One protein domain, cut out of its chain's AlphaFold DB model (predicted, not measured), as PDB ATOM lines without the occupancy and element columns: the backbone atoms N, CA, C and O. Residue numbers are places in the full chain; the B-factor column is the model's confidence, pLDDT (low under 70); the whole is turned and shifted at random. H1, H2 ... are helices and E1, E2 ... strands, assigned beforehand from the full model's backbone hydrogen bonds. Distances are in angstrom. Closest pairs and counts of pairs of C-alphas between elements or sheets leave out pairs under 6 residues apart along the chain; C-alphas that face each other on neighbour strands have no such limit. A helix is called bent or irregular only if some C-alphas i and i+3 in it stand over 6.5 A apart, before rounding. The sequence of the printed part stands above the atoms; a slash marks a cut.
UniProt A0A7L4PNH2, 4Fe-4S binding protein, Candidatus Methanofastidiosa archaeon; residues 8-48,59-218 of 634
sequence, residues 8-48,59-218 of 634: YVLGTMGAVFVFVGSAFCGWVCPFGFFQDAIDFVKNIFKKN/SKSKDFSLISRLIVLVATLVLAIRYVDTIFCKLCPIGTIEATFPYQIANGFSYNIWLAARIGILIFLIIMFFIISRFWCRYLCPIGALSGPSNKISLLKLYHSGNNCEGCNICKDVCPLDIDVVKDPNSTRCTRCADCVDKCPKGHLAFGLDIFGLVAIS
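What this domain is: This is residues 8 to 48 and 59 to 218 of the 634 residues of the protein "4Fe-4S binding protein" of Candidatus Methanofastidiosa archaeon (UniProt A0A7L4PNH2). A small sheet, E1 E2 E3, and a loop-rich head with the short helices H11 and H12 make one end of the model, and a cluster of crossed helices, H3 to H9, makes the other. In that cluster the long helices H4 and H7 are apart, the short H8 touches both, and residues 43 to 48, of which 43 to 47 belong to H3, stick out. The printed part has 201 residues, with twelve named helices and three strands in the order H1 to H10, E1, H11, H12, E2, E3; the class is mostly helix. The sheet's order is E1 E2 E3, antiparallel; the whole is compact, with a radius of gyration of the C-alphas of 18.7 A and spans of 60 by 50 by 33 A.

Where its parts are: Find the sheet first: E1 is residues 156 to 160, E2 205 to 211, 18.7 A long, and E3 214 to 217, with C-alpha 217 at (-9.922, 70.396, -31.488). H1, residues 8 to 20, begins at C-alpha 8 (-30.439, 46.208, -34.675) and runs 18.2 A; then come H2, 23 to 27, and H3, 30 to 47, 25.8 A. H4, 64 to 83, starts at (2.126, 40.442, -29.258) and runs 27.8 A. Next are H5, 87 to 91, H6, 93 to 107, 19.9 A, H7, 113 to 131, 27.4 A, H8, 135 to 140, H9, 142 to 147, and H10, 150 to 153. H11 is 170 to 174 and H12 195 to 198. H6 is irregular, but only just: C-alphas 98 and 101 are 6.7 A apart.

How they stand to each other: Look at E1 and E2, where N 157 and O 208 are 2.9 A apart; in the hairpin E2 and E3, N 209 and O 216 are 2.9 A apart. H1, H10 and H12 only graze the sheet, H10 only just on it with 5 pairs of C-alphas within 10 A. H12 touches H11, closest C-alphas Cys 196 and Cys 171, 4.5 A. H1 touches H10 with residues 17 to 20 alone, closest C-alphas Phe 17 and Ser 150, 5.8 A. H4 touches H9, closest C-alphas Leu 73 and Pro 142, 4.7 A. H8 touches H4 at Tyr 139 and Ser 65, their closest C-alphas, 5.2 A, and H7 at Phe 135 and Phe 129, 5.8 A. H7 also touches H6, closest C-alphas Leu 122 and Pro 93, 5.6 A, at a steep tilt of 52 degrees, opposite ways, and H3, closest C-alphas Phe 129 and Gln 35, 6.6 A. H5 touches H4, closest C-alphas Ile 87 and Ala 80, 6.1 A. H2 and H3 only just touch, only at the corner, with 3 pairs of C-alphas within 8 A, closest Gly 26 and Gly 32, 6.6 A. Every O i to N i+4 pair is within hydrogen-bond range in H1, H2, H3, H5, H7, H8, H9 and H11; in H4 15 of 16 are, in H6 9 of 11, and H10 and H12 are too short for one.

The domain as a whole: The C-alphas farthest apart, Gly 108 and Asn 163, are 60.9 A apart. Residues 49 to 58 are not printed, and C-alphas 48 and 59 are 27.4 A apart across the cut. The link from H11 to H12, 20 residues, is long. Mean pLDDT of the printed part is 82.7; look for values under 70 at residues 46 to 48, 59 to 63, 162 to 164, 212 to 214 and 216 to 218.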
ATOM      1  N   TYR A   8     -30.241  44.996 -35.474       85.81
ATOM      2  CA  TYR A   8     -30.439  46.208 -34.675       85.81
ATOM      3  C   TYR A   8     -29.301  46.436 -33.668       85.81
ATOM      4  O   TYR A   8     -28.748  47.534 -33.584       85.81
ATOM      5  N   VAL A   9     -28.895  45.392 -32.937       83.00
ATOM      6  CA  VAL A   9     -27.812  45.483 -31.942       83.00
ATOM      7  C   VAL A   9     -26.477  45.734 -32.638       83.00
ATOM      8  O   VAL A   9     -25.716  46.606 -32.230       83.00
ATOM      9  N   LEU A  10     -26.210  45.028 -33.738       82.88
ATOM     10  CA  LEU A  10     -25.004  45.256 -34.532       82.88
ATOM     11  C   LEU A  10     -24.968  46.656 -35.156       82.88
ATOM     12  O   LEU A  10     -23.920  47.294 -35.137       82.88
ATOM     13  N   GLY A  11     -26.098  47.154 -35.665       86.31
ATOM     14  CA  GLY A  11     -26.212  48.487 -36.254       86.31
ATOM     15  C   GLY A  11     -25.985  49.597 -35.229       86.31
ATOM     16  O   GLY A  11     -25.181  50.498 -35.456       86.31
ATOM     17  N   THR A  12     -26.628  49.496 -34.065       85.06
ATOM     18  CA  THR A  12     -26.468  50.459 -32.960       85.06
ATOM     19  C   THR A  12     -25.059  50.437 -32.362       85.06
ATOM     20  O   THR A  12     -24.456  51.498 -32.197       85.06
ATOM     21  N   MET A  13     -24.476  49.260 -32.108       83.00
ATOM     22  CA  MET A  13     -23.084  49.151 -31.646       83.00
ATOM     23  C   MET A  13     -22.088  49.648 -32.697       83.00
ATOM     24  O   MET A  13     -21.131  50.347 -32.361       83.00
ATOM     25  N   GLY A  14     -22.324  49.322 -33.970       85.56
ATOM     26  CA  GLY A  14     -21.530  49.806 -35.095       85.56
ATOM     27  C   GLY A  14     -21.546  51.330 -35.179       85.56
ATOM     28  O   GLY A  14     -20.484  51.943 -35.248       85.56
ATOM     29  N   ALA A  15     -22.726  51.948 -35.067       85.88
ATOM     30  CA  ALA A  15     -22.865  53.399 -35.018       85.88
ATOM     31  C   ALA A  15     -22.063  53.995 -33.850       85.88
ATOM     32  O   ALA A  15     -21.234  54.874 -34.070       85.88
ATOM     33  N   VAL A  16     -22.217  53.476 -32.627       85.62
ATOM     34  CA  VAL A  16     -21.472  53.965 -31.448       85.62
ATOM     35  C   VAL A  16     -19.955  53.894 -31.658       85.62
ATOM     36  O   VAL A  16     -19.246  54.857 -31.354       85.62
ATOM     37  N   PHE A  17     -19.445  52.797 -32.222       86.44
ATOM     38  CA  PHE A  17     -18.024  52.678 -32.552       86.44
ATOM     39  C   PHE A  17     -17.597  53.632 -33.674       86.44
ATOM     40  O   PHE A  17     -16.487  54.145 -33.647       86.44
ATOM     41  N   VAL A  18     -18.453  53.963 -34.633       85.75
ATOM     42  CA  VAL A  18     -18.123  54.990 -35.634       85.75
ATOM     43  C   VAL A  18     -18.104  56.394 -35.013       85.75
ATOM     44  O   VAL A  18     -17.203  57.177 -35.294       85.75
ATOM     45  N   PHE A  19     -19.023  56.734 -34.110       85.31
ATOM     46  CA  PHE A  19     -19.034  58.068 -33.497       85.31
ATOM     47  C   PHE A  19     -17.879  58.265 -32.501       85.31
ATOM     48  O   PHE A  19     -17.160  59.265 -32.561       85.31
ATOM     49  N   VAL A  20     -17.665  57.303 -31.600       84.69
ATOM     50  CA  VAL A  20     -16.780  57.474 -30.430       84.69
ATOM     51  C   VAL A  20     -15.573  56.517 -30.449       84.69
ATOM     52  O   VAL A  20     -14.620  56.653 -29.670       84.69
ATOM     53  N   GLY A  21     -15.561  55.550 -31.368       86.06
ATOM     54  CA  GLY A  21     -14.587  54.460 -31.413       86.06
ATOM     55  C   GLY A  21     -14.638  53.575 -30.182       86.06
ATOM     56  O   GLY A  21     -15.685  53.333 -29.583       86.06
ATOM     57  N   SER A  22     -13.465  53.134 -29.751       87.62
ATOM     58  CA  SER A  22     -13.302  52.299 -28.555       87.62
ATOM     59  C   SER A  22     -13.421  53.059 -27.222       87.62
ATOM     60  O   SER A  22     -13.144  52.477 -26.172       87.62
ATOM     61  N   ALA A  23     -13.835  54.335 -27.216       87.44
ATOM     62  CA  ALA A  23     -13.942  55.132 -25.987       87.44
ATOM     63  C   ALA A  23     -14.927  54.546 -24.965       87.44
ATOM     64  O   ALA A  23     -14.723  54.696 -23.762       87.44
ATOM     65  N   PHE A  24     -15.936  53.798 -25.421       85.56
ATOM     66  CA  PHE A  24     -16.836  53.043 -24.544       85.56
ATOM     67  C   PHE A  24     -16.068  52.122 -23.577       85.56
ATOM     68  O   PHE A  24     -16.357  52.080 -22.380       85.56
ATOM     69  N   CYS A  25     -15.020  51.448 -24.064       83.69
ATOM     70  CA  CYS A  25     -14.164  50.570 -23.263       83.69
ATOM     71  C   CYS A  25     -13.340  51.332 -22.210       83.69
ATOM     72  O   CYS A  25     -12.889  50.734 -21.235       83.69
ATOM     73  N   GLY A  26     -13.093  52.628 -22.424       84.00
ATOM     74  CA  GLY A  26     -12.364  53.495 -21.503       84.00
ATOM     75  C   GLY A  26     -13.239  54.121 -20.419       84.00
ATOM     76  O   GLY A  26     -12.777  54.217 -19.289       84.00
ATOM     77  N   TRP A  27     -14.467  54.522 -20.767       86.25
ATOM     78  CA  TRP A  27     -15.310  55.388 -19.930       86.25
ATOM     79  C   TRP A  27     -16.543  54.703 -19.338       86.25
ATOM     80  O   TRP A  27     -16.963  55.066 -18.247       86.25
ATOM     81  N   VAL A  28     -17.135  53.738 -20.048       87.50
ATOM     82  CA  VAL A  28     -18.436  53.149 -19.673       87.50
ATOM     83  C   VAL A  28     -18.295  51.709 -19.185       87.50
ATOM     84  O   VAL A  28     -19.089  51.256 -18.370       87.50
ATOM     85  N   CYS A  29     -17.282  50.978 -19.657       87.62
ATOM     86  CA  CYS A  29     -17.110  49.569 -19.320       87.62
ATOM     87  C   CYS A  29     -16.881  49.352 -17.803       87.62
ATOM     88  O   CYS A  29     -15.813  49.719 -17.295       87.62
ATOM     89  N   PRO A  30     -17.807  48.686 -17.082       86.19
ATOM     90  CA  PRO A  30     -17.681  48.418 -15.640       86.19
ATOM     91  C   PRO A  30     -16.466  47.539 -15.311       86.19
ATOM     92  O   PRO A  30     -15.788  47.743 -14.305       86.19
ATOM     93  N   PHE A  31     -16.109  46.613 -16.202       86.19
ATOM     94  CA  PHE A  31     -14.908  45.795 -16.045       86.19
ATOM     95  C   PHE A  31     -13.607  46.600 -16.209       86.19
ATOM     96  O   PHE A  31     -12.569  46.249 -15.644       86.19
ATOM     97  N   GLY A  32     -13.644  47.689 -16.985       85.75
ATOM     98  CA  GLY A  32     -12.551  48.658 -17.062       85.75
ATOM     99  C   GLY A  32     -12.378  49.396 -15.737       85.75
ATOM    100  O   GLY A  32     -11.274  49.424 -15.198       85.75
ATOM    101  N   PHE A  33     -13.486  49.884 -15.170       86.69
ATOM    102  CA  PHE A  33     -13.506  50.522 -13.853       86.69
ATOM    103  C   PHE A  33     -12.975  49.597 -12.748       86.69
ATOM    104  O   PHE A  33     -12.170  50.023 -11.925       86.69
ATOM    105  N   PHE A  34     -13.349  48.313 -12.760       87.94
ATOM    106  CA  PHE A  34     -12.841  47.334 -11.794       87.94
ATOM    107  C   PHE A  34     -11.314  47.161 -11.868       87.94
ATOM    108  O   PHE A  34     -10.639  47.125 -10.838       87.94
ATOM    109  N   GLN A  35     -10.748  47.105 -13.080       86.94
ATOM    110  CA  GLN A  35      -9.293  47.034 -13.268       86.94
ATOM    111  C   GLN A  35      -8.595  48.308 -12.765       86.94
ATOM    112  O   GLN A  35      -7.589  48.211 -12.062       86.94
ATOM    113  N   ASP A  36      -9.154  49.488 -13.051       86.75
ATOM    114  CA  ASP A  36      -8.603  50.761 -12.571       86.75
ATOM    115  C   ASP A  36      -8.700  50.897 -11.042       86.75
ATOM    116  O   ASP A  36      -7.782  51.418 -10.407       86.75
ATOM    117  N   ALA A  37      -9.774  50.387 -10.431       88.69
ATOM    118  CA  ALA A  37      -9.939  50.353  -8.981       88.69
ATOM    119  C   ALA A  37      -8.868  49.475  -8.314       88.69
ATOM    120  O   ALA A  37      -8.264  49.887  -7.321       88.69
ATOM    121  N   ILE A  38      -8.561  48.303  -8.881       86.44
ATOM    122  CA  ILE A  38      -7.469  47.443  -8.395       86.44
ATOM    123  C   ILE A  38      -6.114  48.150  -8.533       86.44
ATOM    124  O   ILE A  38      -5.312  48.134  -7.594       86.44
ATOM    125  N   ASP A  39      -5.859  48.818  -9.660       84.31
ATOM    126  CA  ASP A  39      -4.636  49.601  -9.862       84.31
ATOM    127  C   ASP A  39      -4.531  50.782  -8.871       84.31
ATOM    128  O   ASP A  39      -3.447  51.071  -8.351       84.31
ATOM    129  N   PHE A  40      -5.648  51.436  -8.541       84.50
ATOM    130  CA  PHE A  40      -5.717  52.486  -7.522       84.50
ATOM    131  C   PHE A  40      -5.397  51.948  -6.123       84.50
ATOM    132  O   PHE A  40      -4.528  52.492  -5.434       84.50
ATOM    133  N   VAL A  41      -6.023  50.835  -5.732       85.62
ATOM    134  CA  VAL A  41      -5.787  50.155  -4.450       85.62
ATOM    135  C   VAL A  41      -4.322  49.716  -4.328       85.62
ATOM    136  O   VAL A  41      -3.659  50.014  -3.331       85.62
ATOM    137  N   LYS A  42      -3.758  49.107  -5.375       82.69
ATOM    138  CA  LYS A  42      -2.333  48.748  -5.468       82.69
ATOM    139  C   LYS A  42      -1.409  49.950  -5.243       82.69
ATOM    140  O   LYS A  42      -0.375  49.813  -4.584       82.69
ATOM    141  N   ASN A  43      -1.761  51.125  -5.764       79.69
ATOM    142  CA  ASN A  43      -0.976  52.349  -5.588       79.69
ATOM    143  C   ASN A  43      -1.096  52.940  -4.173       79.69
ATOM    144  O   ASN A  43      -0.103  53.461  -3.659       79.69
ATOM    145  N   ILE A  44      -2.257  52.817  -3.518       79.38
ATOM    146  CA  ILE A  44      -2.438  53.195  -2.106       79.38
ATOM    147  C   ILE A  44      -1.567  52.320  -1.202       79.38
ATOM    148  O   ILE A  44      -0.768  52.845  -0.427       79.38
ATOM    149  N   PHE A  45      -1.643  50.995  -1.345       73.19
ATOM    150  CA  PHE A  45      -0.858  50.074  -0.518       73.19
ATOM    151  C   PHE A  45       0.657  50.195  -0.754       73.19
ATOM    152  O   PHE A  45       1.449  49.979   0.164       73.19
ATOM    153  N   LYS A  46       1.089  50.609  -1.954       63.19
ATOM    154  CA  LYS A  46       2.501  50.916  -2.237       63.19
ATOM    155  C   LYS A  46       2.991  52.230  -1.622       63.19
ATOM    156  O   LYS A  46       4.179  52.313  -1.327       63.19
ATOM    157  N   LYS A  47       2.129  53.229  -1.391       53.06
ATOM    158  CA  LYS A  47       2.520  54.522  -0.789       53.06
ATOM    159  C   LYS A  47       3.055  54.384   0.647       53.06
ATOM    160  O   LYS A  47       3.885  55.192   1.049       53.06
ATOM    161  N   ASN A  48       2.654  53.331   1.365       47.19
ATOM    162  CA  ASN A  48       3.093  53.044   2.738       47.19
ATOM    163  C   ASN A  48       4.410  52.254   2.841       47.19
ATOM    164  O   ASN A  48       4.947  52.102   3.935       47.19
ATOM    165  N   SER A  59       6.615  45.429 -22.128       46.94
ATOM    166  CA  SER A  59       6.349  44.326 -23.047       46.94
ATOM    167  C   SER A  59       7.172  44.566 -24.306       46.94
ATOM    168  O   SER A  59       7.062  45.607 -24.951       46.94
ATOM    169  N   LYS A  60       8.051  43.615 -24.623       45.41
ATOM    170  CA  LYS A  60       9.086  43.768 -25.648       45.41
ATOM    171  C   LYS A  60       8.589  43.656 -27.097       45.41
ATOM    172  O   LYS A  60       9.413  43.722 -27.997       45.41
ATOM    173  N   SER A  61       7.287  43.560 -27.369       54.72
ATOM    174  CA  SER A  61       6.787  43.655 -28.747       54.72
ATOM    175  C   SER A  61       5.383  44.255 -28.806       54.72
ATOM    176  O   SER A  61       4.429  43.765 -28.200       54.72
ATOM    177  N   LYS A  62       5.250  45.352 -29.563       58.16
ATOM    178  CA  LYS A  62       3.969  46.026 -29.839       58.16
ATOM    179  C   LYS A  62       2.954  45.056 -30.468       58.16
ATOM    180  O   LYS A  62       1.753  45.177 -30.207       58.16
ATOM    181  N   ASP A  63       3.458  44.057 -31.188       66.69
ATOM    182  CA  ASP A  63       2.681  43.109 -31.986       66.69
ATOM    183  C   ASP A  63       2.018  42.015 -31.142       66.69
ATOM    184  O   ASP A  63       0.870  41.656 -31.395       66.69
ATOM    185  N   PHE A  64       2.654  41.554 -30.058       82.19
ATOM    186  CA  PHE A  64       2.126  40.442 -29.258       82.19
ATOM    187  C   PHE A  64       0.762  40.753 -28.623       82.19
ATOM    188  O   PHE A  64      -0.133  39.909 -28.587       82.19
ATOM    189  N   SER A  65       0.555  41.993 -28.164       82.25
ATOM    190  CA  SER A  65      -0.725  42.414 -27.569       82.25
ATOM    191  C   SER A  65      -1.879  42.493 -28.574       82.25
ATOM    192  O   SER A  65      -3.039  42.375 -28.189       82.25
ATOM    193  N   LEU A  66      -1.584  42.741 -29.852       83.50
ATOM    194  CA  LEU A  66      -2.592  42.770 -30.910       83.50
ATOM    195  C   LEU A  66      -2.898  41.342 -31.365       83.50
ATOM    196  O   LEU A  66      -4.060  40.952 -31.423       83.50
ATOM    197  N   ILE A  67      -1.844  40.558 -31.605       87.12
ATOM    198  CA  ILE A  67      -1.926  39.164 -32.048       87.12
ATOM    199  C   ILE A  67      -2.699  38.318 -31.031       87.12
ATOM    200  O   ILE A  67      -3.627  37.621 -31.414       87.12
ATOM    201  N   SER A  68      -2.395  38.429 -29.734       89.12
ATOM    202  CA  SER A  68      -3.121  37.703 -28.674       89.12
ATOM    203  C   SER A  68      -4.626  37.984 -28.682       89.12
ATOM    204  O   SER A  68      -5.420  37.047 -28.659       89.12
ATOM    205  N   ARG A  69      -5.038  39.251 -28.808       88.81
ATOM    206  CA  ARG A  69      -6.461  39.610 -28.892       88.81
ATOM    207  C   ARG A  69      -7.132  39.081 -30.159       88.81
ATOM    208  O   ARG A  69      -8.281  38.654 -30.088       88.81
ATOM    209  N   LEU A  70      -6.432  39.089 -31.297       88.44
ATOM    210  CA  LEU A  70      -6.937  38.491 -32.536       88.44
ATOM    211  C   LEU A  70      -7.071  36.971 -32.421       88.44
ATOM    212  O   LEU A  70      -8.091  36.433 -32.833       88.44
ATOM    213  N   ILE A  71      -6.095  36.292 -31.814       91.44
ATOM    214  CA  ILE A  71      -6.160  34.850 -31.550       91.44
ATOM    215  C   ILE A  71      -7.374  34.535 -30.679       91.44
ATOM    216  O   ILE A  71      -8.138  33.638 -31.019       91.44
ATOM    217  N   VAL A  72      -7.597  35.289 -29.596       89.88
ATOM    218  CA  VAL A  72      -8.773  35.088 -28.738       89.88
ATOM    219  C   VAL A  72     -10.064  35.349 -29.510       89.88
ATOM    220  O   VAL A  72     -10.978  34.538 -29.423       89.88
ATOM    221  N   LEU A  73     -10.142  36.417 -30.309       90.00
ATOM    222  CA  LEU A  73     -11.316  36.698 -31.139       90.00
ATOM    223  C   LEU A  73     -11.614  35.538 -32.104       90.00
ATOM    224  O   LEU A  73     -12.729  35.020 -32.106       90.00
ATOM    225  N   VAL A  74     -10.619  35.089 -32.872       91.44
ATOM    226  CA  VAL A  74     -10.768  33.975 -33.821       91.44
ATOM    227  C   VAL A  74     -11.134  32.685 -33.089       91.44
ATOM    228  O   VAL A  74     -12.080  32.016 -33.489       91.44
ATOM    229  N   ALA A  75     -10.467  32.365 -31.978       89.31
ATOM    230  CA  ALA A  75     -10.784  31.193 -31.168       89.31
ATOM    231  C   ALA A  75     -12.222  31.246 -30.632       89.31
ATOM    232  O   ALA A  75     -12.945  30.257 -30.729       89.31
ATOM    233  N   THR A  76     -12.677  32.399 -30.128       86.31
ATOM    234  CA  THR A  76     -14.061  32.561 -29.656       86.31
ATOM    235  C   THR A  76     -15.078  32.403 -30.779       86.31
ATOM    236  O   THR A  76     -16.107  31.770 -30.558       86.31
ATOM    237  N   LEU A  77     -14.783  32.905 -31.982       86.12
ATOM    238  CA  LEU A  77     -15.652  32.759 -33.147       86.12
ATOM    239  C   LEU A  77     -15.727  31.294 -33.600       86.12
ATOM    240  O   LEU A  77     -16.816  30.770 -33.807       86.12
ATOM    241  N   VAL A  78     -14.581  30.612 -33.694       88.75
ATOM    242  CA  VAL A  78     -14.507  29.191 -34.066       88.75
ATOM    243  C   VAL A  78     -15.255  28.328 -33.051       88.75
ATOM    244  O   VAL A  78     -16.066  27.498 -33.447       88.75
ATOM    245  N   LEU A  79     -15.039  28.542 -31.750       85.88
ATOM    246  CA  LEU A  79     -15.750  27.815 -30.696       85.88
ATOM    247  C   LEU A  79     -17.256  28.103 -30.727       85.88
ATOM    248  O   LEU A  79     -18.050  27.172 -30.616       85.88
ATOM    249  N   ALA A  80     -17.658  29.359 -30.937       83.75
ATOM    250  CA  ALA A  80     -19.068  29.715 -31.049       83.75
ATOM    251  C   ALA A  80     -19.749  29.020 -32.239       83.75
ATOM    252  O   ALA A  80     -20.861  28.520 -32.094       83.75
ATOM    253  N   ILE A  81     -19.069  28.927 -33.387       85.44
ATOM    254  CA  ILE A  81     -19.578  28.224 -34.573       85.44
ATOM    255  C   ILE A  81     -19.627  26.710 -34.334       85.44
ATOM    256  O   ILE A  81     -20.616  26.070 -34.675       85.44
ATOM    257  N   ARG A  82     -18.576  26.120 -33.747       86.81
ATOM    258  CA  ARG A  82     -18.478  24.661 -33.569       86.81
ATOM    259  C   ARG A  82     -19.444  24.097 -32.543       86.81
ATOM    260  O   ARG A  82     -19.935  22.993 -32.742       86.81
ATOM    261  N   TYR A  83     -19.702  24.830 -31.468       81.75
ATOM    262  CA  TYR A  83     -20.593  24.384 -30.399       81.75
ATOM    263  C   TYR A  83     -21.989  25.015 -30.477       81.75
ATOM    264  O   TYR A  83     -22.842  24.672 -29.666       81.75
ATOM    265  N   VAL A  84     -22.222  25.921 -31.441       79.31
ATOM    266  CA  VAL A  84     -23.494  26.646 -31.644       79.31
ATOM    267  C   VAL A  84     -23.984  27.292 -30.338       79.31
ATOM    268  O   VAL A  84     -25.167  27.304 -30.005       79.31
ATOM    269  N   ASP A  85     -23.038  27.806 -29.555       76.19
ATOM    270  CA  ASP A  85     -23.269  28.296 -28.201       76.19
ATOM    271  C   ASP A  85     -22.329  29.466 -27.897       76.19
ATOM    272  O   ASP A  85     -21.196  29.539 -28.381       76.19
ATOM    273  N   THR A  86     -22.775  30.399 -27.061       76.94
ATOM    274  CA  THR A  86     -21.992  31.572 -26.657       76.94
ATOM    275  C   THR A  86     -20.998  31.198 -25.557       76.94
ATOM    276  O   THR A  86     -21.082  31.681 -24.424       76.94
ATOM    277  N   ILE A  87     -20.040  30.326 -25.884       77.12
ATOM    278  CA  ILE A  87     -19.026  29.821 -24.943       77.12
ATOM    279  C   ILE A  87     -18.272  30.969 -24.273       77.12
ATOM    280  O   ILE A  87     -18.016  30.926 -23.069       77.12
ATOM    281  N   PHE A  88     -17.976  32.033 -25.025       79.75
ATOM    282  CA  PHE A  88     -17.331  33.215 -24.470       79.75
ATOM    283  C   PHE A  88     -18.150  33.824 -23.329       79.75
ATOM    284  O   PHE A  88     -17.605  34.028 -22.256       79.75
ATOM    285  N   CYS A  89     -19.459  34.039 -23.493       77.19
ATOM    286  CA  CYS A  89     -20.313  34.585 -22.432       77.19
ATOM    287  C   CYS A  89     -20.376  33.669 -21.198       77.19
ATOM    288  O   CYS A  89     -20.469  34.164 -20.078       77.19
ATOM    289  N   LYS A  90     -20.264  32.346 -21.385       75.56
ATOM    290  CA  LYS A  90     -20.252  31.364 -20.287       75.56
ATOM    291  C   LYS A  90     -18.941  31.335 -19.497       75.56
ATOM    292  O   LYS A  90     -18.968  30.920 -18.339       75.56
ATOM    293  N   LEU A  91     -17.826  31.745 -20.098       75.81
ATOM    294  CA  LEU A  91     -16.491  31.773 -19.479       75.81
ATOM    295  C   LEU A  91     -15.967  33.198 -19.241       75.81
ATOM    296  O   LEU A  91     -14.879  33.379 -18.695       75.81
ATOM    297  N   CYS A  92     -16.724  34.216 -19.650       83.00
ATOM    298  CA  CYS A  92     -16.302  35.602 -19.576       83.00
ATOM    299  C   CYS A  92     -16.265  36.068 -18.114       83.00
ATOM    300  O   CYS A  92     -17.278  35.976 -17.415       83.00
ATOM    301  N   PRO A  93     -15.147  36.656 -17.655       79.19
ATOM    302  CA  PRO A  93     -15.037  37.190 -16.298       79.19
ATOM    303  C   PRO A  93     -16.049  38.308 -16.014       79.19
ATOM    304  O   PRO A  93     -16.471  38.467 -14.873       79.19
ATOM    305  N   ILE A  94     -16.480  39.038 -17.050       82.94
ATOM    306  CA  ILE A  94     -17.493  40.097 -16.958       82.94
ATOM    307  C   ILE A  94     -18.831  39.497 -16.513       82.94
ATOM    308  O   ILE A  94     -19.399  39.923 -15.513       82.94
ATOM    309  N   GLY A  95     -19.284  38.429 -17.181       80.38
ATOM    310  CA  GLY A  95     -20.527  37.735 -16.828       80.38
ATOM    311  C   GLY A  95     -20.460  37.017 -15.476       80.38
ATOM    312  O   GLY A  95     -21.483  36.830 -14.812       80.38
ATOM    313  N   THR A  96     -19.260  36.641 -15.024       83.19
ATOM    314  CA  THR A  96     -19.068  36.100 -13.675       83.19
ATOM    315  C   THR A  96     -19.342  37.161 -12.609       83.19
ATOM    316  O   THR A  96     -20.086  36.883 -11.672       83.19
ATOM    317  N   ILE A  97     -18.796  38.372 -12.765       82.75
ATOM    318  CA  ILE A  97     -18.963  39.469 -11.797       82.75
ATOM    319  C   ILE A  97     -20.371  40.070 -11.862       82.75
ATOM    320  O   ILE A  97     -20.986  40.282 -10.825       82.75
ATOM    321  N   GLU A  98     -20.882  40.347 -13.061       81.31
ATOM    322  CA  GLU A  98     -22.117  41.127 -13.236       81.31
ATOM    323  C   GLU A  98     -23.391  40.297 -13.092       81.31
ATOM    324  O   GLU A  98     -24.409  40.819 -12.651       81.31
ATOM    325  N   ALA A  99     -23.350  39.015 -13.458       81.12
ATOM    326  CA  ALA A  99     -24.544  38.172 -13.487       81.12
ATOM    327  C   ALA A  99     -24.438  36.979 -12.535       81.12
ATOM    328  O   ALA A  99     -25.324  36.755 -11.714       81.12
ATOM    329  N   THR A 100     -23.346  36.213 -12.612       82.00
ATOM    330  CA  THR A 100     -23.236  34.952 -11.858       82.00
ATOM    331  C   THR A 100     -23.133  35.200 -10.352       82.00
ATOM    332  O   THR A 100     -23.799  34.518  -9.581       82.00
ATOM    333  N   PHE A 101     -22.325  36.171  -9.922       82.62
ATOM    334  CA  PHE A 101     -22.103  36.441  -8.501       82.62
ATOM    335  C   PHE A 101     -23.345  37.024  -7.793       82.62
ATOM    336  O   PHE A 101     -23.733  36.460  -6.769       82.62
ATOM    337  N   PRO A 102     -24.054  38.039  -8.337       83.69
ATOM    338  CA  PRO A 102     -25.309  38.511  -7.747       83.69
ATOM    339  C   PRO A 102     -26.390  37.428  -7.701       83.69
ATOM    340  O   PRO A 102     -27.086  37.302  -6.698       83.69
ATOM    341  N   TYR A 103     -26.492  36.602  -8.749       84.81
ATOM    342  CA  TYR A 103     -27.450  35.496  -8.791       84.81
ATOM    343  C   TYR A 103     -27.178  34.442  -7.706       84.81
ATOM    344  O   TYR A 103     -28.107  33.987  -7.045       84.81
ATOM    345  N   GLN A 104     -25.910  34.073  -7.496       83.75
ATOM    346  CA  GLN A 104     -25.510  33.104  -6.466       83.75
ATOM    347  C   GLN A 104     -25.676  33.659  -5.042       83.75
ATOM    348  O   GLN A 104     -26.009  32.909  -4.129       83.75
ATOM    349  N   ILE A 105     -25.489  34.968  -4.839       83.81
ATOM    350  CA  ILE A 105     -25.785  35.617  -3.551       83.81
ATOM    351  C   ILE A 105     -27.292  35.601  -3.270       83.81
ATOM    352  O   ILE A 105     -27.695  35.319  -2.147       83.81
ATOM    353  N   ALA A 106     -28.119  35.891  -4.278       86.00
ATOM    354  CA  ALA A 106     -29.567  35.987  -4.111       86.00
ATOM    355  C   ALA A 106     -30.256  34.625  -3.917       86.00
ATOM    356  O   ALA A 106     -31.216  34.538  -3.159       86.00
ATOM    357  N   ASN A 107     -29.774  33.569  -4.585       84.19
ATOM    358  CA  ASN A 107     -30.442  32.260  -4.629       84.19
ATOM    359  C   ASN A 107     -29.691  31.139  -3.886       84.19
ATOM    360  O   ASN A 107     -30.105  29.981  -3.941       84.19
ATOM    361  N   GLY A 108     -28.604  31.473  -3.185       79.06
ATOM    362  CA  GLY A 108     -27.746  30.513  -2.494       79.06
ATOM    363  C   GLY A 108     -26.666  29.914  -3.401       79.06
ATOM    364  O   GLY A 108     -26.849  29.752  -4.606       79.06
ATOM    365  N   PHE A 109     -25.516  29.588  -2.804       79.19
ATOM    366  CA  PHE A 109     -24.335  29.125  -3.535       79.19
ATOM    367  C   PHE A 109     -24.491  27.666  -3.993       79.19
ATOM    368  O   PHE A 109     -24.348  26.733  -3.204       79.19
ATOM    369  N   SER A 110     -24.734  27.452  -5.286       78.88
ATOM    370  CA  SER A 110     -24.777  26.120  -5.899       78.88
ATOM    371  C   SER A 110     -23.415  25.764  -6.509       78.88
ATOM    372  O   SER A 110     -23.017  26.338  -7.527       78.88
ATOM    373  N   TYR A 111     -22.695  24.802  -5.932       78.06
ATOM    374  CA  TYR A 111     -21.427  24.335  -6.498       78.06
ATOM    375  C   TYR A 111     -21.657  23.549  -7.798       78.06
ATOM    376  O   TYR A 111     -22.344  22.531  -7.810       78.06
ATOM    377  N   ASN A 112     -21.053  23.997  -8.901       82.88
ATOM    378  CA  ASN A 112     -20.939  23.216 -10.132       82.88
ATOM    379  C   ASN A 112     -19.560  23.424 -10.788       82.88
ATOM    380  O   ASN A 112     -18.867  24.413 -10.531       82.88
ATOM    381  N   ILE A 113     -19.164  22.488 -11.660       83.81
ATOM    382  CA  ILE A 113     -17.854  22.507 -12.338       83.81
ATOM    383  C   ILE A 113     -17.630  23.811 -13.132       83.81
ATOM    384  O   ILE A 113     -16.523  24.343 -13.188       83.81
ATOM    385  N   TRP A 114     -18.704  24.380 -13.687       80.75
ATOM    386  CA  TRP A 114     -18.677  25.626 -14.454       80.75
ATOM    387  C   TRP A 114     -18.435  26.861 -13.581       80.75
ATOM    388  O   TRP A 114     -17.702  27.760 -13.984       80.75
ATOM    389  N   LEU A 115     -19.009  26.908 -12.379       82.69
ATOM    390  CA  LEU A 115     -18.799  27.959 -11.389       82.69
ATOM    391  C   LEU A 115     -17.363  27.897 -10.871       82.69
ATOM    392  O   LEU A 115     -16.708  28.933 -10.799       82.69
ATOM    393  N   ALA A 116     -16.841  26.694 -10.606       84.31
ATOM    394  CA  ALA A 116     -15.443  26.504 -10.231       84.31
ATOM    395  C   ALA A 116     -14.485  27.009 -11.329       84.31
ATOM    396  O   ALA A 116     -13.566  27.775 -11.035       84.31
ATOM    397  N   ALA A 117     -14.741  26.675 -12.600       85.12
ATOM    398  CA  ALA A 117     -13.956  27.176 -13.730       85.12
ATOM    399  C   ALA A 117     -14.029  28.712 -13.869       85.12
ATOM    400  O   ALA A 117     -13.003  29.367 -14.050       85.12
ATOM    401  N   ARG A 118     -15.224  29.308 -13.724       85.75
ATOM    402  CA  ARG A 118     -15.425  30.771 -13.752       85.75
ATOM    403  C   ARG A 118     -14.665  31.485 -12.640       85.75
ATOM    404  O   ARG A 118     -14.018  32.498 -12.901       85.75
ATOM    405  N   ILE A 119     -14.738  30.961 -11.417       85.06
ATOM    406  CA  ILE A 119     -14.027  31.504 -10.257       85.06
ATOM    407  C   ILE A 119     -12.516  31.361 -10.456       85.06
ATOM    408  O   ILE A 119     -11.789  32.323 -10.226       85.06
ATOM    409  N   GLY A 120     -12.039  30.220 -10.960       88.81
ATOM    410  CA  GLY A 120     -10.622  30.010 -11.273       88.81
ATOM    411  C   GLY A 120     -10.082  31.024 -12.287       88.81
ATOM    412  O   GLY A 120      -9.049  31.648 -12.045       88.81
ATOM    413  N   ILE A 121     -10.815  31.261 -13.382       88.19
ATOM    414  CA  ILE A 121     -10.471  32.286 -14.384       88.19
ATOM    415  C   ILE A 121     -10.479  33.686 -13.757       88.19
ATOM    416  O   ILE A 121      -9.569  34.478 -14.005       88.19
ATOM    417  N   LEU A 122     -11.481  33.999 -12.931       88.31
ATOM    418  CA  LEU A 122     -11.579  35.294 -12.262       88.31
ATOM    419  C   LEU A 122     -10.402  35.527 -11.302       88.31
ATOM    420  O   LEU A 122      -9.783  36.586 -11.358       88.31
ATOM    421  N   ILE A 123     -10.051  34.540 -10.474       88.50
ATOM    422  CA  ILE A 123      -8.903  34.601  -9.557       88.50
ATOM    423  C   ILE A 123      -7.609  34.793 -10.348       88.50
ATOM    424  O   ILE A 123      -6.826  35.689 -10.029       88.50
ATOM    425  N   PHE A 124      -7.403  34.012 -11.410       90.81
ATOM    426  CA  PHE A 124      -6.244  34.161 -12.289       90.81
ATOM    427  C   PHE A 124      -6.139  35.586 -12.854       90.81
ATOM    428  O   PHE A 124      -5.069  36.197 -12.821       90.81
ATOM    429  N   LEU A 125      -7.253  36.153 -13.322       88.81
ATOM    430  CA  LEU A 125      -7.280  37.513 -13.851       88.81
ATOM    431  C   LEU A 125      -7.027  38.569 -12.778       88.81
ATOM    432  O   LEU A 125      -6.266  39.496 -13.037       88.81
ATOM    433  N   ILE A 126      -7.589  38.416 -11.576       87.38
ATOM    434  CA  ILE A 126      -7.314  39.312 -10.446       87.38
ATOM    435  C   ILE A 126      -5.814  39.317 -10.141       87.38
ATOM    436  O   ILE A 126      -5.218  40.390 -10.042       87.38
ATOM    437  N   ILE A 127      -5.177  38.141 -10.074       88.56
ATOM    438  CA  ILE A 127      -3.723  38.027  -9.881       88.56
ATOM    439  C   ILE A 127      -2.982  38.762 -11.007       88.56
ATOM    440  O   ILE A 127      -2.076  39.552 -10.738       88.56
ATOM    441  N   MET A 128      -3.390  38.568 -12.264       87.44
ATOM    442  CA  MET A 128      -2.777  39.264 -13.397       87.44
ATOM    443  C   MET A 128      -2.980  40.782 -13.357       87.44
ATOM    444  O   MET A 128      -2.056  41.502 -13.731       87.44
ATOM    445  N   PHE A 129      -4.109  41.295 -12.859       87.00
ATOM    446  CA  PHE A 129      -4.350  42.739 -12.708       87.00
ATOM    447  C   PHE A 129      -3.379  43.378 -11.713       87.00
ATOM    448  O   PHE A 129      -2.894  44.489 -11.934       87.00
ATOM    449  N   PHE A 130      -2.991  42.654 -10.659       83.06
ATOM    450  CA  PHE A 130      -1.949  43.130  -9.747       83.06
ATOM    451  C   PHE A 130      -0.569  43.221 -10.411       83.06
ATOM    452  O   PHE A 130       0.232  44.081 -10.024       83.06
ATOM    453  N   ILE A 131      -0.283  42.403 -11.425       83.56
ATOM    454  CA  ILE A 131       1.005  42.398 -12.132       83.56
ATOM    455  C   ILE A 131       1.002  43.427 -13.270       83.56
ATOM    456  O   ILE A 131       1.874  44.299 -13.310       83.56
ATOM    457  N   ILE A 132       0.003  43.365 -14.154       82.12
ATOM    458  CA  ILE A 132      -0.119  44.168 -15.373       82.12
ATOM    459  C   ILE A 132      -1.435  44.953 -15.339       82.12
ATOM    460  O   ILE A 132      -2.522  44.375 -15.345       82.12
ATOM    461  N   SER A 133      -1.323  46.281 -15.380       81.50
ATOM    462  CA  SER A 133      -2.474  47.180 -15.465       81.50
ATOM    463  C   SER A 133      -3.293  46.898 -16.721       81.50
ATOM    464  O   SER A 133      -2.747  46.692 -17.809       81.50
ATOM    465  N   ARG A 134      -4.616  46.853 -16.561       86.00
ATOM    466  CA  ARG A 134      -5.582  46.518 -17.620       86.00
ATOM    467  C   ARG A 134      -5.241  45.255 -18.449       86.00
ATOM    468  O   ARG A 134      -5.436  45.241 -19.670       86.00
ATOM    469  N   PHE A 135      -4.733  44.189 -17.813       88.88
ATOM    470  CA  PHE A 135      -4.284  42.953 -18.487       88.88
ATOM    471  C   PHE A 135      -5.317  42.367 -19.463       88.88
ATOM    472  O   PHE A 135      -4.980  42.025 -20.598       88.88
ATOM    473  N   TRP A 136      -6.588  42.299 -19.053       89.06
ATOM    474  CA  TRP A 136      -7.658  41.742 -19.882       89.06
ATOM    475  C   TRP A 136      -7.864  42.562 -21.152       89.06
ATOM    476  O   TRP A 136      -7.858  42.023 -22.259       89.06
ATOM    477  N   CYS A 137      -7.977  43.883 -21.008       87.56
ATOM    478  CA  CYS A 137      -8.149  44.798 -22.134       87.56
ATOM    479  C   CYS A 137      -6.933  44.788 -23.075       87.56
ATOM    480  O   CYS A 137      -7.080  45.018 -24.276       87.56
ATOM    481  N   ARG A 138      -5.739  44.504 -22.541       87.69
ATOM    482  CA  ARG A 138      -4.480  44.483 -23.290       87.69
ATOM    483  C   ARG A 138      -4.264  43.207 -24.107       87.69
ATOM    484  O   ARG A 138      -3.750  43.327 -25.219       87.69
ATOM    485  N   TYR A 139      -4.639  42.035 -23.587       88.62
ATOM    486  CA  TYR A 139      -4.270  40.737 -24.180       88.62
ATOM    487  C   TYR A 139      -5.442  39.806 -24.513       88.62
ATOM    488  O   TYR A 139      -5.313  38.996 -25.423       88.62
ATOM    489  N   LEU A 140      -6.572  39.898 -23.806       88.94
ATOM    490  CA  LEU A 140      -7.608  38.855 -23.847       88.94
ATOM    491  C   LEU A 140      -8.980  39.337 -24.323       88.94
ATOM    492  O   LEU A 140      -9.824  38.514 -24.646       88.94
ATOM    493  N   CYS A 141      -9.234  40.644 -24.378       89.50
ATOM    494  CA  CYS A 141     -10.557  41.167 -24.707       89.50
ATOM    495  C   CYS A 141     -10.870  41.072 -26.220       89.50
ATOM    496  O   CYS A 141     -10.279  41.833 -26.999       89.50
ATOM    497  N   PRO A 142     -11.841  40.237 -26.654       88.25
ATOM    498  CA  PRO A 142     -12.211  40.118 -28.067       88.25
ATOM    499  C   PRO A 142     -12.984  41.346 -28.571       88.25
ATOM    500  O   PRO A 142     -12.794  41.777 -29.705       88.25
ATOM    501  N   ILE A 143     -13.781  41.989 -27.708       86.38
ATOM    502  CA  ILE A 143     -14.475  43.253 -28.021       86.38
ATOM    503  C   ILE A 143     -13.453  44.367 -28.293       86.38
ATOM    504  O   ILE A 143     -13.659  45.214 -29.158       86.38
ATOM    505  N   GLY A 144     -12.313  44.347 -27.597       86.25
ATOM    506  CA  GLY A 144     -11.197  45.259 -27.845       86.25
ATOM    507  C   GLY A 144     -10.575  45.080 -29.234       86.25
ATOM    508  O   GLY A 144     -10.220  46.068 -29.867       86.25
ATOM    509  N   ALA A 145     -10.468  43.841 -29.729       87.81
ATOM    510  CA  ALA A 145     -10.016  43.580 -31.098       87.81
ATOM    511  C   ALA A 145     -11.022  44.075 -32.142       87.81
ATOM    512  O   ALA A 145     -10.618  44.685 -33.128       87.81
ATOM    513  N   LEU A 146     -12.318  43.854 -31.905       88.31
ATOM    514  CA  LEU A 146     -13.382  44.245 -32.832       88.31
ATOM    515  C   LEU A 146     -13.559  45.768 -32.908       88.31
ATOM    516  O   LEU A 146     -13.690  46.335 -33.988       88.31
ATOM    517  N   SER A 147     -13.533  46.440 -31.756       86.44
ATOM    518  CA  SER A 147     -13.669  47.898 -31.662       86.44
ATOM    519  C   SER A 147     -12.393  48.648 -32.059       86.44
ATOM    520  O   SER A 147     -12.460  49.818 -32.418       86.44
ATOM    521  N   GLY A 148     -11.223  48.010 -32.049       87.12
ATOM    522  CA  GLY A 148      -9.944  48.664 -32.324       87.12
ATOM    523  C   GLY A 148      -9.841  49.417 -33.663       87.12
ATOM    524  O   GLY A 148      -9.455  50.589 -33.660       87.12
ATOM    525  N   PRO A 149     -10.193  48.810 -34.813       89.81
ATOM    526  CA  PRO A 149     -10.160  49.470 -36.123       89.81
ATOM    527  C   PRO A 149     -10.991  50.754 -36.192       89.81
ATOM    528  O   PRO A 149     -10.590  51.707 -36.864       89.81
ATOM    529  N   SER A 150     -12.095  50.816 -35.440       89.00
ATOM    530  CA  SER A 150     -12.961  51.998 -35.401       89.00
ATOM    531  C   SER A 150     -12.228  53.251 -34.913       89.00
ATOM    532  O   SER A 150     -12.581  54.347 -35.322       89.00
ATOM    533  N   ASN A 151     -11.129  53.121 -34.158       89.31
ATOM    534  CA  ASN A 151     -10.328  54.269 -33.729       89.31
ATOM    535  C   ASN A 151      -9.724  55.072 -34.892       89.31
ATOM    536  O   ASN A 151      -9.493  56.271 -34.749       89.31
ATOM    537  N   LYS A 152      -9.457  54.441 -36.040       87.44
ATOM    538  CA  LYS A 152      -8.930  55.150 -37.217       87.44
ATOM    539  C   LYS A 152     -10.014  55.930 -37.962       87.44
ATOM    540  O   LYS A 152      -9.720  56.971 -38.542       87.44
ATOM    541  N   ILE A 153     -11.242  55.414 -37.938       87.88
ATOM    542  CA  ILE A 153     -12.379  55.906 -38.730       87.88
ATOM    543  C   ILE A 153     -13.256  56.862 -37.912       87.88
ATOM    544  O   ILE A 153     -13.940  57.707 -38.476       87.88
ATOM    545  N   SER A 154     -13.234  56.749 -36.585       87.81
ATOM    546  CA  SER A 154     -14.173  57.453 -35.723       87.81
ATOM    547  C   SER A 154     -14.033  58.970 -35.756       87.81
ATOM    548  O   SER A 154     -12.912  59.473 -35.869       87.81
ATOM    549  N   LEU A 155     -15.140  59.682 -35.516       86.38
ATOM    550  CA  LEU A 155     -15.148  61.148 -35.411       86.38
ATOM    551  C   LEU A 155     -14.280  61.635 -34.246       86.38
ATOM    552  O   LEU A 155     -13.528  62.593 -34.380       86.38
ATOM    553  N   LEU A 156     -14.338  60.962 -33.095       87.94
ATOM    554  CA  LEU A 156     -13.466  61.289 -31.971       87.94
ATOM    555  C   LEU A 156     -12.035  60.810 -32.250       87.94
ATOM    556  O   LEU A 156     -11.790  59.606 -32.267       87.94
ATOM    557  N   LYS A 157     -11.077  61.724 -32.404       88.19
ATOM    558  CA  LYS A 157      -9.656  61.405 -32.619       88.19
ATOM    559  C   LYS A 157      -8.774  62.034 -31.550       88.19
ATOM    560  O   LYS A 157      -9.087  63.079 -30.982       88.19
ATOM    561  N   LEU A 158      -7.660  61.369 -31.264       88.44
ATOM    562  CA  LEU A 158      -6.599  61.918 -30.431       88.44
ATOM    563  C   LEU A 158      -5.598  62.652 -31.326       88.44
ATOM    564  O   LEU A 158      -5.066  62.069 -32.273       88.44
ATOM    565  N   TYR A 159      -5.339  63.916 -31.005       86.75
ATOM    566  CA  TYR A 159      -4.396  64.774 -31.710       86.75
ATOM    567  C   TYR A 159      -3.162  65.022 -30.851       86.75
ATOM    568  O   TYR A 159      -3.257  65.260 -29.644       86.75
ATOM    569  N   HIS A 160      -1.997  64.980 -31.495       86.25
ATOM    570  CA  HIS A 160      -0.706  65.276 -30.891       86.25
ATOM    571  C   HIS A 160      -0.086  66.495 -31.581       86.25
ATOM    572  O   HIS A 160       0.067  66.513 -32.802       86.25
ATOM    573  N   SER A 161       0.290  67.509 -30.799       76.25
ATOM    574  CA  SER A 161       0.948  68.725 -31.287       76.25
ATOM    575  C   SER A 161       2.430  68.449 -31.587       76.25
ATOM    576  O   SER A 161       3.304  68.813 -30.799       76.25
ATOM    577  N   GLY A 162       2.698  67.796 -32.724       65.62
ATOM    578  CA  GLY A 162       4.008  67.266 -33.133       65.62
ATOM    579  C   GLY A 162       5.194  68.223 -32.987       65.62
ATOM    580  O   GLY A 162       6.202  67.836 -32.409       65.62
ATOM    581  N   ASN A 163       5.054  69.477 -33.424       65.12
ATOM    582  CA  ASN A 163       6.173  70.431 -33.461       65.12
ATOM    583  C   ASN A 163       6.500  71.077 -32.105       65.12
ATOM    584  O   ASN A 163       7.583  71.620 -31.936       65.12
ATOM    585  N   ASN A 164       5.589  71.001 -31.130       65.94
ATOM    586  CA  ASN A 164       5.750  71.667 -29.831       65.94
ATOM    587  C   ASN A 164       6.085  70.683 -28.695       65.94
ATOM    588  O   ASN A 164       6.175  71.093 -27.542       65.94
ATOM    589  N   CYS A 165       6.235  69.386 -28.988       78.88
ATOM    590  CA  CYS A 165       6.445  68.349 -27.982       78.88
ATOM    591  C   CYS A 165       7.935  68.027 -27.794       78.88
ATOM    592  O   CYS A 165       8.577  67.471 -28.676       78.88
ATOM    593  N   GLU A 166       8.466  68.276 -26.597       73.19
ATOM    594  CA  GLU A 166       9.873  68.007 -26.240       73.19
ATOM    595  C   GLU A 166      10.199  66.522 -25.954       73.19
ATOM    596  O   GLU A 166      11.285  66.198 -25.484       73.19
ATOM    597  N   GLY A 167       9.269  65.585 -26.188       79.62
ATOM    598  CA  GLY A 167       9.577  64.148 -26.108       79.62
ATOM    599  C   GLY A 167       9.779  63.568 -24.695       79.62
ATOM    600  O   GLY A 167      10.497  62.588 -24.529       79.62
ATOM    601  N   CYS A 168       9.110  64.103 -23.665       82.19
ATOM    602  CA  CYS A 168       9.264  63.676 -22.258       82.19
ATOM    603  C   CYS A 168       8.850  62.220 -21.908       82.19
ATOM    604  O   CYS A 168       8.978  61.824 -20.755       82.19
ATOM    605  N   ASN A 169       8.320  61.429 -22.853       83.81
ATOM    606  CA  ASN A 169       7.855  60.032 -22.701       83.81
ATOM    607  C   ASN A 169       6.781  59.738 -21.622       83.81
ATOM    608  O   ASN A 169       6.294  58.611 -21.550       83.81
ATOM    609  N   ILE A 170       6.311  60.732 -20.862       85.81
ATOM    610  CA  ILE A 170       5.308  60.551 -19.791       85.81
ATOM    611  C   ILE A 170       4.011  59.915 -20.310       85.81
ATOM    612  O   ILE A 170       3.459  59.015 -19.685       85.81
ATOM    613  N   CYS A 171       3.518  60.348 -21.472       86.62
ATOM    614  CA  CYS A 171       2.294  59.817 -22.078       86.62
ATOM    615  C   CYS A 171       2.393  58.324 -22.441       86.62
ATOM    616  O   CYS A 171       1.380  57.626 -22.411       86.62
ATOM    617  N   LYS A 172       3.603  57.836 -22.736       86.69
ATOM    618  CA  LYS A 172       3.892  56.424 -23.003       86.69
ATOM    619  C   LYS A 172       3.943  55.617 -21.708       86.69
ATOM    620  O   LYS A 172       3.292  54.584 -21.628       86.69
ATOM    621  N   ASP A 173       4.635  56.126 -20.687       84.06
ATOM    622  CA  ASP A 173       4.776  55.453 -19.383       84.06
ATOM    623  C   ASP A 173       3.450  55.361 -18.607       84.06
ATOM    624  O   ASP A 173       3.229  54.460 -17.798       84.06
ATOM    625  N   VAL A 174       2.552  56.316 -18.844       86.69
ATOM    626  CA  VAL A 174       1.233  56.379 -18.207       86.69
ATOM    627  C   VAL A 174       0.199  55.499 -18.912       86.69
ATOM    628  O   VAL A 174      -0.796  55.131 -18.289       86.69
ATOM    629  N   CYS A 175       0.400  55.166 -20.189       88.38
ATOM    630  CA  CYS A 175      -0.578  54.413 -20.964       88.38
ATOM    631  C   CYS A 175      -0.733  52.986 -20.402       88.38
ATOM    632  O   CYS A 175       0.210  52.197 -20.493       88.38
ATOM    633  N   PRO A 176      -1.923  52.584 -19.913       84.69
ATOM    634  CA  PRO A 176      -2.112  51.249 -19.336       84.69
ATOM    635  C   PRO A 176      -1.943  50.122 -20.371       84.69
ATOM    636  O   PRO A 176      -1.692  48.971 -20.026       84.69
ATOM    637  N   LEU A 177      -2.049  50.457 -21.659       86.69
ATOM    638  CA  LEU A 177      -1.919  49.525 -22.779       86.69
ATOM    639  C   LEU A 177      -0.528  49.553 -23.429       86.69
ATOM    640  O   LEU A 177      -0.324  48.843 -24.417       86.69
ATOM    641  N   ASP A 178       0.410  50.344 -22.888       85.50
ATOM    642  CA  ASP A 178       1.798  50.452 -23.370       85.50
ATOM    643  C   ASP A 178       1.855  50.830 -24.865       85.50
ATOM    644  O   ASP A 178       2.477  50.178 -25.712       85.50
ATOM    645  N   ILE A 179       1.080  51.861 -25.216       87.06
ATOM    646  CA  ILE A 179       1.001  52.415 -26.568       87.06
ATOM    647  C   ILE A 179       1.926  53.626 -26.647       87.06
ATOM    648  O   ILE A 179       1.977  54.467 -25.754       87.06
ATOM    649  N   ASP A 180       2.645  53.723 -27.760       87.88
ATOM    650  CA  ASP A 180       3.454  54.891 -28.087       87.88
ATOM    651  C   ASP A 180       2.555  55.976 -28.697       87.88
ATOM    652  O   ASP A 180       2.444  56.096 -29.917       87.88
ATOM    653  N   VAL A 181       1.853  56.706 -27.826       87.00
ATOM    654  CA  VAL A 181       0.795  57.668 -28.192       87.00
ATOM    655  C   VAL A 181       1.318  58.812 -29.072       87.00
ATOM    656  O   VAL A 181       0.561  59.395 -29.837       87.00
ATOM    657  N   VAL A 182       2.617  59.122 -28.997       85.75
ATOM    658  CA  VAL A 182       3.253  60.159 -29.825       85.75
ATOM    659  C   VAL A 182       3.389  59.704 -31.277       85.75
ATOM    660  O   VAL A 182       3.152  60.493 -32.187       85.75
ATOM    661  N   LYS A 183       3.760  58.436 -31.502       85.50
ATOM    662  CA  LYS A 183       3.936  57.875 -32.851       85.50
ATOM    663  C   LYS A 183       2.615  57.463 -33.494       85.50
ATOM    664  O   LYS A 183       2.453  57.618 -34.695       85.50
ATOM    665  N   ASP A 184       1.704  56.903 -32.702       87.81
ATOM    666  CA  ASP A 184       0.424  56.369 -33.174       87.81
ATOM    667  C   ASP A 184      -0.710  56.759 -32.202       87.81
ATOM    668  O   ASP A 184      -1.158  55.933 -31.395       87.81
ATOM    669  N   PRO A 185      -1.166  58.030 -32.222       85.56
ATOM    670  CA  PRO A 185      -2.170  58.534 -31.278       85.56
ATOM    671  C   PRO A 185      -3.535  57.849 -31.434       85.56
ATOM    672  O   PRO A 185      -4.266  57.692 -30.456       85.56
ATOM    673  N   ASN A 186      -3.864  57.382 -32.644       89.31
ATOM    674  CA  ASN A 186      -5.118  56.688 -32.957       89.31
ATOM    675  C   ASN A 186      -4.898  55.191 -33.214       89.31
ATOM    676  O   ASN A 186      -5.534  54.590 -34.082       89.31
ATOM    677  N   SER A 187      -4.009  54.581 -32.426       89.69
ATOM    678  CA  SER A 187      -3.733  53.153 -32.513       89.69
ATOM    679  C   SER A 187      -5.002  52.316 -32.355       89.69
ATOM    680  O   SER A 187      -5.846  52.584 -31.491       89.69
ATOM    681  N   THR A 188      -5.097  51.219 -33.107       88.88
ATOM    682  CA  THR A 188      -6.204  50.252 -32.987       88.88
ATOM    683  C   THR A 188      -6.264  49.600 -31.608       88.88
ATOM    684  O   THR A 188      -7.273  49.029 -31.221       88.88
ATOM    685  N   ARG A 189      -5.185  49.694 -30.831       88.19
ATOM    686  CA  ARG A 189      -5.124  49.160 -29.473       88.19
ATOM    687  C   ARG A 189      -5.631  50.131 -28.411       88.19
ATOM    688  O   ARG A 189      -5.864  49.675 -27.300       88.19
ATOM    689  N   CYS A 190      -5.734  51.426 -28.711       89.50
ATOM    690  CA  CYS A 190      -6.107  52.459 -27.743       89.50
ATOM    691  C   CYS A 190      -7.551  52.251 -27.273       89.50
ATOM    692  O   CYS A 190      -8.390  51.924 -28.093       89.50
ATOM    693  N   THR A 191      -7.850  52.455 -25.986       89.12
ATOM    694  CA  THR A 191      -9.232  52.455 -25.449       89.12
ATOM    695  C   THR A 191      -9.761  53.863 -25.179       89.12
ATOM    696  O   THR A 191     -10.802  54.023 -24.550       89.12
ATOM    697  N   ARG A 192      -9.004  54.899 -25.567       89.44
ATOM    698  CA  ARG A 192      -9.323  56.320 -25.345       89.44
ATOM    699  C   ARG A 192      -9.715  56.662 -23.900       89.44
ATOM    700  O   ARG A 192     -10.590  57.486 -23.664       89.44
ATOM    701  N   CYS A 193      -9.008  56.082 -22.929       88.81
ATOM    702  CA  CYS A 193      -9.195  56.363 -21.498       88.81
ATOM    703  C   CYS A 193      -8.756  57.774 -21.056       88.81
ATOM    704  O   CYS A 193      -8.905  58.107 -19.893       88.81
ATOM    705  N   ALA A 194      -8.177  58.583 -21.949       88.75
ATOM    706  CA  ALA A 194      -7.669  59.933 -21.680       88.75
ATOM    707  C   ALA A 194      -6.507  60.070 -20.674       88.75
ATOM    708  O   ALA A 194      -5.956  61.161 -20.575       88.75
ATOM    709  N   ASP A 195      -6.009  58.994 -20.054       87.75
ATOM    710  CA  ASP A 195      -4.881  59.053 -19.100       87.75
ATOM    711  C   ASP A 195      -3.643  59.803 -19.631       87.75
ATOM    712  O   ASP A 195      -2.964  60.525 -18.898       87.75
ATOM    713  N   CYS A 196      -3.331  59.628 -20.919       88.00
ATOM    714  CA  CYS A 196      -2.192  60.275 -21.569       88.00
ATOM    715  C   CYS A 196      -2.397  61.783 -21.776       88.00
ATOM    716  O   CYS A 196      -1.453  62.549 -21.586       88.00
ATOM    717  N   VAL A 197      -3.619  62.208 -22.115       88.19
ATOM    718  CA  VAL A 197      -4.031  63.621 -22.133       88.19
ATOM    719  C   VAL A 197      -3.965  64.168 -20.712       88.19
ATOM    720  O   VAL A 197      -3.484  65.276 -20.481       88.19
ATOM    721  N   ASP A 198      -4.366  63.351 -19.734       86.12
ATOM    722  CA  ASP A 198      -4.500  63.804 -18.369       86.12
ATOM    723  C   ASP A 198      -3.188  63.989 -17.617       86.12
ATOM    724  O   ASP A 198      -3.038  64.936 -16.842       86.12
ATOM    725  N   LYS A 199      -2.209  63.123 -17.848       85.50
ATOM    726  CA  LYS A 199      -0.901  63.239 -17.192       85.50
ATOM    727  C   LYS A 199       0.126  63.987 -18.039       85.50
ATOM    728  O   LYS A 199       1.267  64.117 -17.607       85.50
ATOM    729  N   CYS A 200      -0.250  64.504 -19.213       85.56
ATOM    730  CA  CYS A 200       0.634  65.339 -20.020       85.56
ATOM    731  C   CYS A 200       0.878  66.688 -19.313       85.56
ATOM    732  O   CYS A 200      -0.055  67.482 -19.189       85.56
ATOM    733  N   PRO A 201       2.115  67.002 -18.883       77.75
ATOM    734  CA  PRO A 201       2.395  68.217 -18.114       77.75
ATOM    735  C   PRO A 201       2.373  69.492 -18.960       77.75
ATOM    736  O   PRO A 201       2.302  70.575 -18.398       77.75
ATOM    737  N   LYS A 202       2.476  69.375 -20.289       78.81
ATOM    738  CA  LYS A 202       2.509  70.512 -21.223       78.81
ATOM    739  C   LYS A 202       1.243  70.637 -22.075       78.81
ATOM    740  O   LYS A 202       1.072  71.627 -22.772       78.81
ATOM    741  N   GLY A 203       0.339  69.656 -21.991       79.00
ATOM    742  CA  GLY A 203      -0.931  69.671 -22.716       79.00
ATOM    743  C   GLY A 203      -0.798  69.545 -24.238       79.00
ATOM    744  O   GLY A 203      -1.577  70.158 -24.946       79.00
ATOM    745  N   HIS A 204       0.163  68.771 -24.761       85.31
ATOM    746  CA  HIS A 204       0.340  68.562 -26.216       85.31
ATOM    747  C   HIS A 204      -0.533  67.449 -26.813       85.31
ATOM    748  O   HIS A 204      -0.392  67.119 -27.991       85.31
ATOM    749  N   LEU A 205      -1.402  66.845 -26.006       85.62
ATOM    750  CA  LEU A 205      -2.357  65.823 -26.419       85.62
ATOM    751  C   LEU A 205      -3.759  66.344 -26.122       85.62
ATOM    752  O   LEU A 205      -4.002  66.826 -25.018       85.62
ATOM    753  N   ALA A 206      -4.669  66.234 -27.084       84.81
ATOM    754  CA  ALA A 206      -6.065  66.620 -26.914       84.81
ATOM    755  C   ALA A 206      -6.973  65.727 -27.758       84.81
ATOM    756  O   ALA A 206      -6.582  65.253 -28.826       84.81
ATOM    757  N   PHE A 207      -8.196  65.507 -27.280       86.75
ATOM    758  CA  PHE A 207      -9.242  64.929 -28.112       86.75
ATOM    759  C   PHE A 207      -9.880  66.020 -28.974       86.75
ATOM    760  O   PHE A 207     -10.109  67.144 -28.513       86.75
ATOM    761  N   GLY A 208     -10.164  65.675 -30.221       83.81
ATOM    762  CA  GLY A 208     -10.905  66.508 -31.156       83.81
ATOM    763  C   GLY A 208     -11.957  65.687 -31.886       83.81
ATOM    764  O   GLY A 208     -11.855  64.460 -31.962       83.81
ATOM    765  N   LEU A 209     -12.968  66.379 -32.396       85.06
ATOM    766  CA  LEU A 209     -13.967  65.809 -33.289       85.06
ATOM    767  C   LEU A 209     -13.575  66.148 -34.726       85.06
ATOM    768  O   LEU A 209     -13.399  67.314 -35.066       85.06
ATOM    769  N   ASP A 210     -13.422  65.117 -35.544       80.00
ATOM    770  CA  ASP A 210     -13.159  65.199 -36.974       80.00
ATOM    771  C   ASP A 210     -14.464  64.936 -37.722       80.00
ATOM    772  O   ASP A 210     -14.836  63.785 -37.960       80.00
ATOM    773  N   ILE A 211     -15.200  66.005 -38.024       77.00
ATOM    774  CA  ILE A 211     -16.457  65.927 -38.769       77.00
ATOM    775  C   ILE A 211     -16.131  66.232 -40.229       77.00
ATOM    776  O   ILE A 211     -16.087  67.391 -40.628       77.00
ATOM    777  N   PHE A 212     -15.867  65.192 -41.023       66.88
ATOM    778  CA  PHE A 212     -15.614  65.308 -42.468       66.88
ATOM    779  C   PHE A 212     -14.543  66.361 -42.841       66.88
ATOM    780  O   PHE A 212     -14.721  67.124 -43.786       66.88
ATOM    781  N   GLY A 213     -13.430  66.425 -42.099       60.44
ATOM    782  CA  GLY A 213     -12.342  67.378 -42.356       60.44
ATOM    783  C   GLY A 213     -12.474  68.722 -41.631       60.44
ATOM    784  O   GLY A 213     -11.504  69.479 -41.582       60.44
ATOM    785  N   LEU A 214     -13.616  69.004 -40.994       56.34
ATOM    786  CA  LEU A 214     -13.736  70.075 -40.004       56.34
ATOM    787  C   LEU A 214     -13.258  69.548 -38.652       56.34
ATOM    788  O   LEU A 214     -13.957  68.814 -37.949       56.34
ATOM    789  N   VAL A 215     -12.030  69.922 -38.307       70.00
ATOM    790  CA  VAL A 215     -11.374  69.497 -37.076       70.00
ATOM    791  C   VAL A 215     -11.704  70.484 -35.955       70.00
ATOM    792  O   VAL A 215     -11.100  71.548 -35.834       70.00
ATOM    793  N   ALA A 216     -12.650  70.106 -35.098       61.47
ATOM    794  CA  ALA A 216     -12.918  70.795 -33.842       61.47
ATOM    795  C   ALA A 216     -12.021  70.195 -32.749       61.47
ATOM    796  O   ALA A 216     -12.376  69.225 -32.074       61.47
ATOM    797  N   ILE A 217     -10.819  70.751 -32.592       60.50
ATOM    798  CA  ILE A 217      -9.922  70.396 -31.488       60.50
ATOM    799  C   ILE A 217     -10.374  71.153 -30.241       60.50
ATOM    800  O   ILE A 217     -10.471  72.381 -30.250       60.50
ATOM    801  N   SER A 218     -10.617  70.426 -29.146       56.91
ATOM    802  CA  SER A 218     -10.699  71.076 -27.837       56.91
ATOM    803  C   SER A 218      -9.377  71.816 -27.600       56.91
ATOM    804  O   SER A 218      -8.321  71.207 -27.799       56.91
TER     805      SER A 218